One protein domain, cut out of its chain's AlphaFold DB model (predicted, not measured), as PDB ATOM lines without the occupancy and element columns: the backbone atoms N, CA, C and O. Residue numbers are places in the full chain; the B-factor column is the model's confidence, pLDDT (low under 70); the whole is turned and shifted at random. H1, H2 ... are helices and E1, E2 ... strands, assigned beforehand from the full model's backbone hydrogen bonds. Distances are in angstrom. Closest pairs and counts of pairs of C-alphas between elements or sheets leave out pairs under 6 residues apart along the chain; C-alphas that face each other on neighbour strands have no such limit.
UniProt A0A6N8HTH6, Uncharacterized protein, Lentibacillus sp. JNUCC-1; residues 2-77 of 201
ATOM      1  N   VAL A   2     -65.858  49.627 117.474       97.19
ATOM      2  CA  VAL A   2     -67.260  49.160 117.353       97.19
ATOM      3  C   VAL A   2     -68.108  49.516 118.575       97.19
ATOM      4  O   VAL A   2     -69.200  50.030 118.390       97.19
ATOM      5  N   GLN A   3     -67.587  49.336 119.798       97.88
ATOM      6  CA  GLN A   3     -68.278  49.766 121.027       97.88
ATOM      7  C   GLN A   3     -68.695  51.239 120.960       97.88
ATOM      8  O   GLN A   3     -69.871  51.548 121.045       97.88
ATOM      9  N   THR A   4     -67.748  52.131 120.667       97.81
ATOM     10  CA  THR A   4     -68.009  53.569 120.532       97.81
ATOM     11  C   THR A   4     -69.090  53.884 119.493       97.81
ATOM     12  O   THR A   4     -69.914  54.762 119.720       97.81
ATOM     13  N   ALA A   5     -69.113  53.167 118.364       98.00
ATOM     14  CA  ALA A   5     -70.148  53.344 117.348       98.00
ATOM     15  C   ALA A   5     -71.534  52.887 117.842       98.00
ATOM     16  O   ALA A   5     -72.531  53.532 117.531       98.00
ATOM     17  N   VAL A   6     -71.600  51.803 118.625       98.31
ATOM     18  CA  VAL A   6     -72.837  51.336 119.274       98.31
ATOM     19  C   VAL A   6     -73.323  52.348 120.311       98.31
ATOM     20  O   VAL A   6     -74.506  52.683 120.307       98.31
ATOM     21  N   ASP A   7     -72.423  52.882 121.137       98.19
ATOM     22  CA  ASP A   7     -72.759  53.879 122.160       98.19
ATOM     23  C   ASP A   7     -73.337  55.147 121.511       98.19
ATOM     24  O   ASP A   7     -74.425  55.597 121.864       98.19
ATOM     25  N   GLN A   8     -72.673  55.662 120.470       98.12
ATOM     26  CA  GLN A   8     -73.154  56.814 119.701       98.12
ATOM     27  C   GLN A   8     -74.482  56.532 118.989       98.12
ATOM     28  O   GLN A   8     -75.336  57.413 118.905       98.12
ATOM     29  N   PHE A   9     -74.680  55.316 118.472       98.19
ATOM     30  CA  PHE A   9     -75.952  54.933 117.862       98.19
ATOM     31  C   PHE A   9     -77.076  55.002 118.893       98.19
ATOM     32  O   PHE A   9     -78.117  55.600 118.617       98.19
ATOM     33  N   ARG A  10     -76.849  54.442 120.086       97.56
ATOM     34  CA  ARG A  10     -77.802  54.447 121.200       97.56
ATOM     35  C   ARG A  10     -78.170  55.865 121.626       97.56
ATOM     36  O   ARG A  10     -79.351  56.157 121.795       97.56
ATOM     37  N   GLU A  11     -77.188  56.758 121.733       97.00
ATOM     38  CA  GLU A  11     -77.408  58.178 122.042       97.00
ATOM     39  C   GLU A  11     -78.244  58.892 120.967       97.00
ATOM     40  O   GLU A  11     -79.135  59.672 121.290       97.00
ATOM     41  N   GLN A  12     -78.002  58.611 119.682       97.44
ATOM     42  CA  GLN A  12     -78.704  59.250 118.557       97.44
ATOM     43  C   GLN A  12     -80.100  58.684 118.268       97.44
ATOM     44  O   GLN A  12     -80.783  59.170 117.360       97.44
ATOM     45  N   THR A  13     -80.496  57.613 118.950       95.88
ATOM     46  CA  THR A  13     -81.732  56.872 118.667       95.88
ATOM     47  C   THR A  13     -82.585  56.653 119.908       95.88
ATOM     48  O   THR A  13     -83.375  55.714 119.950       95.88
ATOM     49  N   ASP A  14     -82.426  57.514 120.916       94.75
ATOM     50  CA  ASP A  14     -83.192  57.473 122.165       94.75
ATOM     51  C   ASP A  14     -83.164  56.086 122.838       94.75
ATOM     52  O   ASP A  14     -84.151  55.624 123.410       94.75
ATOM     53  N   GLY A  15     -82.015  55.405 122.768       93.88
ATOM     54  CA  GLY A  15     -81.798  54.115 123.419       93.88
ATOM     55  C   GLY A  15     -81.900  52.881 122.518       93.88
ATOM     56  O   GLY A  15     -81.646  51.786 123.016       93.88
ATOM     57  N   LEU A  16     -82.222  53.012 121.224       96.75
ATOM     58  CA  LEU A  16     -82.223  51.861 120.310       96.75
ATOM     59  C   LEU A  16     -80.802  51.325 120.067       96.75
ATOM     60  O   LEU A  16     -79.814  52.053 120.128       96.75
ATOM     61  N   LEU A  17     -80.696  50.033 119.752       97.75
ATOM     62  CA  LEU A  17     -79.425  49.378 119.437       97.75
ATOM     63  C   LEU A  17     -79.346  48.994 117.952       97.75
ATOM     64  O   LEU A  17     -80.363  48.604 117.373       97.75
ATOM     65  N   PRO A  18     -78.148  49.038 117.337       97.81
ATOM     66  CA  PRO A  18     -77.947  48.680 115.938       97.81
ATOM     67  C   PRO A  18     -77.845  47.159 115.804       97.81
ATOM     68  O   PRO A  18     -76.761  46.614 115.597       97.81
ATOM     69  N   ILE A  19     -78.958  46.452 115.995       98.00
ATOM     70  CA  ILE A  19     -79.016  44.985 116.003       98.00
ATOM     71  C   ILE A  19     -79.902  44.446 114.883       98.00
ATOM     72  O   ILE A  19     -80.868  45.078 114.456       98.00
ATOM     73  N   ARG A  20     -79.592  43.232 114.427       97.06
ATOM     74  CA  ARG A  20     -80.432  42.488 113.485       97.06
ATOM     75  C   ARG A  20     -81.648  41.917 114.204       97.06
ATOM     76  O   ARG A  20     -81.517  41.332 115.278       97.06
ATOM     77  N   THR A  21     -82.811  41.985 113.565       93.69
ATOM     78  CA  THR A  21     -84.010  41.297 114.057       93.69
ATOM     79  C   THR A  21     -83.795  39.784 114.040       93.69
ATOM     80  O   THR A  21     -83.454  39.198 113.009       93.69
ATOM     81  N   LYS A  22     -84.014  39.143 115.189       95.06
ATOM     82  CA  LYS A  22     -83.945  37.692 115.378       95.06
ATOM     83  C   LYS A  22     -85.222  37.187 116.055       95.06
ATOM     84  O   LYS A  22     -85.847  37.956 116.787       95.06
ATOM     85  N   PRO A  23     -85.608  35.917 115.840       95.81
ATOM     86  CA  PRO A  23     -86.713  35.310 116.574       95.81
ATOM     87  C   PRO A  23     -86.506  35.373 118.093       95.81
ATOM     88  O   PRO A  23     -85.367  35.373 118.575       95.81
ATOM     89  N   ASN A  24     -87.598  35.422 118.856       90.25
ATOM     90  CA  ASN A  24     -87.550  35.635 120.305       90.25
ATOM     91  C   ASN A  24     -86.851  34.492 121.049       90.25
ATOM     92  O   ASN A  24     -86.150  34.749 122.029       90.25
ATOM     93  N   GLU A  25     -87.014  33.278 120.541       91.94
ATOM     94  CA  GLU A  25     -86.446  32.017 121.007       91.94
ATOM     95  C   GLU A  25     -84.950  31.859 120.700       91.94
ATOM     96  O   GLU A  25     -84.332  30.888 121.129       91.94
ATOM     97  N   THR A  26     -84.339  32.809 119.977       94.12
ATOM     98  CA  THR A  26     -82.896  32.766 119.703       94.12
ATOM     99  C   THR A  26     -82.117  32.785 121.025       94.12
ATOM    100  O   THR A  26     -82.342  33.691 121.835       94.12
ATOM    101  N   PRO A  27     -81.167  31.854 121.241       94.81
ATOM    102  CA  PRO A  27     -80.352  31.830 122.451       94.81
ATOM    103  C   PRO A  27     -79.659  33.170 122.707       94.81
ATOM    104  O   PRO A  27     -79.155  33.797 121.774       94.81
ATOM    105  N   ILE A  28     -79.590  33.586 123.973       94.38
ATOM    106  CA  ILE A  28     -79.142  34.931 124.371       94.38
ATOM    107  C   ILE A  28     -77.781  35.316 123.766       94.38
ATOM    108  O   ILE A  28     -77.645  36.388 123.178       94.38
ATOM    109  N   PHE A  29     -76.820  34.390 123.782       96.81
ATOM    110  CA  PHE A  29     -75.464  34.572 123.251       96.81
ATOM    111  C   PHE A  29     -75.365  34.562 121.715       96.81
ATOM    112  O   PHE A  29     -74.271  34.615 121.167       96.81
ATOM    113  N   GLN A  30     -76.497  34.477 121.015       96.50
ATOM    114  CA  GLN A  30     -76.606  34.512 119.551       96.50
ATOM    115  C   GLN A  30     -77.668  35.519 119.065       96.50
ATOM    116  O   GLN A  30     -77.872  35.672 117.859       96.50
ATOM    117  N   LYS A  31     -78.369  36.190 119.989       96.88
ATOM    118  CA  LYS A  31     -79.589  36.955 119.700       96.88
ATOM    119  C   LYS A  31     -79.307  38.352 119.159       96.88
ATOM    120  O   LYS A  31     -79.845  38.732 118.125       96.88
ATOM    121  N   TYR A  32     -78.450  39.110 119.831       97.81
ATOM    122  CA  TYR A  32     -78.273  40.541 119.568       97.81
ATOM    123  C   TYR A  32     -77.082  40.808 118.645       97.81
ATOM    124  O   TYR A  32     -76.115  41.461 119.031       97.81
ATOM    125  N   LEU A  33     -77.124  40.261 117.428       98.12
ATOM    126  CA  LEU A  33     -76.061  40.463 116.437       98.12
ATOM    127  C   LEU A  33     -76.050  41.911 115.946       98.12
ATOM    128  O   LEU A  33     -77.104  42.431 115.578       98.12
ATOM    129  N   ILE A  34     -74.870  42.525 115.879       98.56
ATOM    130  CA  ILE A  34     -74.711  43.903 115.410       98.56
ATOM    131  C   ILE A  34     -75.025  43.992 113.914       98.56
ATOM    132  O   ILE A  34     -74.548  43.202 113.097       98.56
ATOM    133  N   ASP A  35     -75.814  44.996 113.553       98.06
ATOM    134  CA  ASP A  35     -76.086  45.389 112.184       98.06
ATOM    135  C   ASP A  35     -75.144  46.522 111.758       98.06
ATOM    136  O   ASP A  35     -75.405  47.713 111.948       98.06
ATOM    137  N   PHE A  36     -74.014  46.143 111.157       98.12
ATOM    138  CA  PHE A  36     -73.044  47.109 110.646       98.12
ATOM    139  C   PHE A  36     -73.615  48.038 109.565       98.12
ATOM    140  O   PHE A  36     -73.075  49.130 109.392       98.12
ATOM    141  N   ALA A  37     -74.685  47.656 108.853       96.62
ATOM    142  CA  ALA A  37     -75.295  48.534 107.857       96.62
ATOM    143  C   ALA A  37     -75.871  49.790 108.523       96.62
ATOM    144  O   ALA A  37     -75.546  50.899 108.105       96.62
ATOM    145  N   GLN A  38     -76.593  49.628 109.635       97.31
ATOM    146  CA  GLN A  38     -77.161  50.744 110.399       97.31
ATOM    147  C   GLN A  38     -76.088  51.695 110.946       97.31
ATOM    148  O   GLN A  38     -76.259  52.916 110.928       97.31
ATOM    149  N   LEU A  39     -74.955  51.149 111.401       97.75
ATOM    150  CA  LEU A  39     -73.815  51.953 111.858       97.75
ATOM    151  C   LEU A  39     -73.175  52.747 110.708       97.75
ATOM    152  O   LEU A  39     -72.830  53.920 110.878       97.75
ATOM    153  N   LYS A  40     -73.033  52.129 109.529       96.44
ATOM    154  CA  LYS A  40     -72.459  52.775 108.340       96.44
ATOM    155  C   LYS A  40     -73.376  53.843 107.752       96.44
ATOM    156  O   LYS A  40     -72.894  54.919 107.415       96.44
ATOM    157  N   GLU A  41     -74.679  53.583 107.656       95.94
ATOM    158  CA  GLU A  41     -75.676  54.533 107.135       95.94
ATOM    159  C   GLU A  41     -75.690  55.854 107.916       95.94
ATOM    160  O   GLU A  41     -75.926  56.919 107.346       95.94
ATOM    161  N   ARG A  42     -75.369  55.797 109.213       96.25
ATOM    162  CA  ARG A  42     -75.260  56.966 110.096       96.25
ATOM    163  C   ARG A  42     -73.855  57.560 110.186       96.25
ATOM    164  O   ARG A  42     -73.645  58.493 110.955       96.25
ATOM    165  N   ASN A  43     -72.896  57.058 109.408       96.56
ATOM    166  CA  ASN A  43     -71.487  57.464 109.451       96.56
ATOM    167  C   ASN A  43     -70.833  57.294 110.839       96.56
ATOM    168  O   ASN A  43     -69.873  57.992 111.158       96.56
ATOM    169  N   LEU A  44     -71.335  56.368 111.665       97.25
ATOM    170  CA  LEU A  44     -70.761  56.045 112.981       97.25
ATOM    171  C   LEU A  44     -69.601  55.053 112.875       97.25
ATOM    172  O   LEU A  44     -68.815  54.887 113.804       97.25
ATOM    173  N   LEU A  45     -69.495  54.381 111.729       95.81
ATOM    174  CA  LEU A  45     -68.436  53.437 111.433       95.81
ATOM    175  C   LEU A  45     -67.970  53.619 109.986       95.81
ATOM    176  O   LEU A  45     -68.744  53.427 109.050       95.81
ATOM    177  N   THR A  46     -66.696  53.967 109.803       92.06
ATOM    178  CA  THR A  46     -66.101  54.163 108.470       92.06
ATOM    179  C   THR A  46     -65.908  52.835 107.741       92.06
ATOM    180  O   THR A  46     -66.253  52.698 106.567       92.06
ATOM    181  N   GLU A  47     -65.390  51.831 108.448       94.62
ATOM    182  CA  GLU A  47     -65.101  50.506 107.907       94.62
ATOM    183  C   GLU A  47     -65.506  49.402 108.882       94.62
ATOM    184  O   GLU A  47     -65.418  49.550 110.103       94.62
ATOM    185  N   ILE A  48     -65.956  48.276 108.330       96.50
ATOM    186  CA  ILE A  48     -66.241  47.080 109.122       96.50
ATOM    187  C   ILE A  48     -64.894  46.473 109.547       96.50
ATOM    188  O   ILE A  48     -64.015  46.332 108.692       96.50
ATOM    189  N   PRO A  49     -64.709  46.079 110.823       97.38
ATOM    190  CA  PRO A  49     -63.473  45.440 111.269       97.38
ATOM    191  C   PRO A  49     -63.070  44.262 110.372       97.38
ATOM    192  O   PRO A  49     -63.903  43.429 110.035       97.38
ATOM    193  N   GLY A  50     -61.788  44.153 110.014       97.38
ATOM    194  CA  GLY A  50     -61.303  43.088 109.118       97.38
ATOM    195  C   GLY A  50     -61.452  41.667 109.675       97.38
ATOM    196  O   GLY A  50     -61.493  40.704 108.922       97.38
ATOM    197  N   ASN A  51     -61.566  41.520 110.996       97.00
ATOM    198  CA  ASN A  51     -61.830  40.233 111.637       97.00
ATOM    199  C   ASN A  51     -63.332  39.872 111.679       97.00
ATOM    200  O   ASN A  51     -63.665  38.761 112.093       97.00
ATOM    201  N   ALA A  52     -64.218  40.784 111.267       97.88
ATOM    202  CA  ALA A  52     -65.649  40.538 111.182       97.88
ATOM    203  C   ALA A  52     -65.987  39.700 109.945       97.88
ATOM    204  O   ALA A  52     -65.414  39.894 108.872       97.88
ATOM    205  N   PHE A  53     -66.964  38.813 110.077       96.81
ATOM    206  CA  PHE A  53     -67.435  37.941 109.006       96.81
ATOM    207  C   PHE A  53     -67.905  38.706 107.771       96.81
ATOM    208  O   PHE A  53     -67.576  38.344 106.645       96.81
ATOM    209  N   GLU A  54     -68.609  39.817 107.978       95.25
ATOM    210  CA  GLU A  54     -69.074  40.707 106.915       95.25
ATOM    211  C   GLU A  54     -67.927  41.303 106.083       95.25
ATOM    212  O   GLU A  54     -68.166  41.800 104.985       95.25
ATOM    213  N   ASN A  55     -66.692  41.241 106.590       95.81
ATOM    214  CA  ASN A  55     -65.477  41.670 105.906       95.81
ATOM    215  C   ASN A  55     -64.500  40.503 105.634       95.81
ATOM    216  O   ASN A  55     -63.300  40.716 105.479       95.81
ATOM    217  N   GLY A  56     -65.001  39.262 105.589       96.06
ATOM    218  CA  GLY A  56     -64.214  38.059 105.286       96.06
ATOM    219  C   GLY A  56     -63.455  37.452 106.473       96.06
ATOM    220  O   GLY A  56     -62.668  36.528 106.279       96.06
ATOM    221  N   GLY A  57     -63.673  37.959 107.688       97.75
ATOM    222  CA  GLY A  57     -63.124  37.402 108.920       97.75
ATOM    223  C   GLY A  57     -63.937  36.231 109.485       97.75
ATOM    224  O   GLY A  57     -64.834  35.691 108.842       97.75
ATOM    225  N   VAL A  58     -63.624  35.847 110.725       97.75
ATOM    226  CA  VAL A  58     -64.201  34.661 111.395       97.75
ATOM    227  C   VAL A  58     -65.068  34.999 112.608       97.75
ATOM    228  O   VAL A  58     -65.536  34.096 113.294       97.75
ATOM    229  N   TYR A  59     -65.297  36.284 112.893       98.44
ATOM    230  CA  TYR A  59     -66.092  36.703 114.046       98.44
ATOM    231  C   TYR A  59     -67.382  37.394 113.629       98.44
ATOM    232  O   TYR A  59     -67.385  38.277 112.778       98.44
ATOM    233  N   THR A  60     -68.485  37.051 114.279       97.81
ATOM    234  CA  THR A  60     -69.686  37.893 114.278       97.81
ATOM    235  C   THR A  60     -69.683  38.761 115.523       97.81
ATOM    236  O   THR A  60     -69.336  38.298 116.605       97.81
ATOM    237  N   TYR A  61     -70.074  40.022 115.381       98.44
ATOM    238  CA  TYR A  61     -70.177  40.938 116.507       98.44
ATOM    239  C   TYR A  61     -71.590  40.899 117.086       98.44
ATOM    240  O   TYR A  61     -72.575  40.878 116.344       98.44
ATOM    241  N   ALA A  62     -71.692  40.900 118.408       98.19
ATOM    242  CA  ALA A  62     -72.949  40.853 119.136       98.19
ATOM    243  C   ALA A  62     -72.905  41.776 120.354       98.19
ATOM    244  O   ALA A  62     -71.834  42.206 120.778       98.19
ATOM    245  N   ILE A  63     -74.071  42.073 120.913       98.25
ATOM    246  CA  ILE A  63     -74.221  42.838 122.148       98.25
ATOM    247  C   ILE A  63     -74.641  41.893 123.274       98.25
ATOM    248  O   ILE A  63     -75.573  41.104 123.119       98.25
ATOM    249  N   ILE A  64     -73.975  41.990 124.420       96.69
ATOM    250  CA  ILE A  64     -74.447  41.429 125.690       96.69
ATOM    251  C   ILE A  64     -75.025  42.553 126.557       96.69
ATOM    252  O   ILE A  64     -74.674  43.717 126.374       96.69
ATOM    253  N   TYR A  65     -75.946  42.208 127.462       96.06
ATOM    254  CA  TYR A  65     -76.640  43.151 128.351       96.06
ATOM    255  C   TYR A  65     -77.360  44.319 127.631       96.06
ATOM    256  O   TYR A  65     -77.246  45.471 128.050       96.06
ATOM    257  N   PRO A  66     -78.154  44.058 126.573       95.38
ATOM    258  CA  PRO A  66     -78.720  45.109 125.715       95.38
ATOM    259  C   PRO A  66     -79.636  46.103 126.447       95.38
ATOM    260  O   PRO A  66     -79.723  47.260 126.052       95.38
ATOM    261  N   GLU A  67     -80.299  45.672 127.519       92.94
ATOM    262  CA  GLU A  67     -81.259  46.502 128.260       92.94
ATOM    263  C   GLU A  67     -80.604  47.394 129.328       92.94
ATOM    264  O   GLU A  67     -81.263  48.264 129.895       92.94
ATOM    265  N   THR A  68     -79.326  47.173 129.658       93.88
ATOM    266  CA  THR A  68     -78.666  47.830 130.801       93.88
ATOM    267  C   THR A  68     -77.373  48.518 130.369       93.88
ATOM    268  O   THR A  68     -77.389  49.719 130.073       93.88
ATOM    269  N   ASP A  69     -76.287  47.752 130.284       95.62
ATOM    270  CA  ASP A  69     -74.958  48.178 129.846       95.62
ATOM    271  C   ASP A  69     -74.537  47.405 128.580       95.62
ATOM    272  O   ASP A  69     -73.886  46.368 128.683       95.62
ATOM    273  N   PRO A  70     -74.945  47.851 127.376       97.06
ATOM    274  CA  PRO A  70     -74.658  47.164 126.122       97.06
ATOM    275  C   PRO A  70     -73.155  47.036 125.866       97.06
ATOM    276  O   PRO A  70     -72.474  48.016 125.562       97.06
ATOM    277  N   GLN A  71     -72.644  45.810 125.892       97.88
ATOM    278  CA  GLN A  71     -71.232  45.535 125.633       97.88
ATOM    279  C   GLN A  71     -71.058  44.749 124.339       97.88
ATOM    280  O   GLN A  71     -71.694  43.719 124.119       97.88
ATOM    281  N   VAL A  72     -70.152  45.214 123.485       98.38
ATOM    282  CA  VAL A  72     -69.793  44.559 122.231       98.38
ATOM    283  C   VAL A  72     -68.893  43.358 122.509       98.38
ATOM    284  O   VAL A  72     -67.819  43.480 123.100       98.38
ATOM    285  N   LYS A  73     -69.326  42.194 122.029       98.38
ATOM    286  CA  LYS A  73     -68.653  40.900 122.144       98.38
ATOM    287  C   LYS A  73     -68.594  40.204 120.782       98.38
ATOM    288  O   LYS A  73     -69.190  40.654 119.801       98.38
ATOM    289  N   LEU A  74     -67.853  39.109 120.721       98.44
ATOM    290  CA  LEU A  74     -67.563  38.340 119.520       98.44
ATOM    291  C   LEU A  74     -68.128  36.925 119.643       98.44
ATOM    292  O   LEU A  74     -67.999  36.271 120.673       98.44
ATOM    293  N   ILE A  75     -68.699  36.422 118.560       98.38
ATOM    294  CA  ILE A  75     -69.027  35.011 118.379       98.38
ATOM    295  C   ILE A  75     -68.045  34.461 117.352       98.38
ATOM    296  O   ILE A  75     -67.939  34.997 116.248       98.38
ATOM    297  N   ASP A  76     -67.335  33.399 117.710       98.00
ATOM    298  CA  ASP A  76     -66.423  32.710 116.803       98.00
ATOM    299  C   ASP A  76     -67.195  31.785 115.859       98.00
ATOM    300  O   ASP A  76     -67.837  30.821 116.283       98.00
ATOM    301  N   LEU A  77     -67.153  32.088 114.563       96.50
ATOM    302  CA  LEU A  77     -67.881  31.327 113.555       96.50
ATOM    303  C   LEU A  77     -67.321  29.929 113.342       96.50
ATOM    304  O   LEU A  77     -68.076  29.057 112.917       96.50
TER     305      LEU A  77
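This is residues 2 to 77 of the 201 residues of an uncharacterized protein of Lentibacillus sp. JNUCC-1 (UniProt A0A6N8HTH6). A slender hairpin of two antiparallel strands, E1 and E2, runs through the domain, with three short helices placed round it: the first residues of H1 come up to E2, H2 comes up to E1 from another side, and H3 is near H1. Two long loops make up much of the rest: residues 13 to 27 swing from H1 to H2, and residues 42 to 58 swing from H3 to E1. The printed part has 76 residues, with three named helices and then two named strands in the order H1, H2, H3, E1, E2. The class is mixed, helices and strands, with 33 residues, under half, in named elements. The whole is compact, with a radius of gyration of the C-alphas of 11.8 A and spans of 31 by 30 by 18 A.

Find C-alpha 2 at (-67.260, 49.160, 117.353); from there H1, residues 2 to 12, runs 15.3 A to C-alpha 12 at (-78.704, 59.250, 118.557). Go on to residues 28 to 31 for H2, 5.1 A long, and to residues 36 to 41 for H3, 8.6 A long. E1 is residues 59 to 64, 15.1 A long. E2 is residues 71 to 76, 16.3 A long, and ends at C-alpha 76 at (-66.423, 32.710, 116.803).

Begin with the hairpin of E1 and E2, antiparallel with 144 degrees between their directions. The C-alphas of residues 61 and 74 face each other at 4.8 A. Look across the pair for N 62 and O 73, 2.9 A apart, and N 73 and O 62, 2.8 A apart, both within hydrogen-bond range. The closest C-alphas of H1 and E2 are those of Gln 3 and Val 72, 5.6 A apart, while H1 and E1 are apart. The closest C-alphas of H2 and E1 are those of Gln 30 and Ala 62, 7.3 A apart. H1 and H3 only just touch, with 3 pairs of C-alphas within 8 A, the closest those of Ala 5 and Leu 39 at 6.7 A. They run the same way at a steep tilt of 51 degrees. H2 touches no helix. In H1 and H3 every O i to N i+4 pair is within hydrogen-bond range; H2 is too short for such a pair.

Look for the two C-alphas farthest apart at Glu 25 and Thr 46, 32.6 A from each other, one in each long loop. The links H1 to H2, with 15 residues, and H3 to E1, with 17, are long; the link H2 to H3 is tight, and E1 to E2 is short. The printed part has no cut. The mean pLDDT of the printed part is 96.6, and no printed residue is under 70.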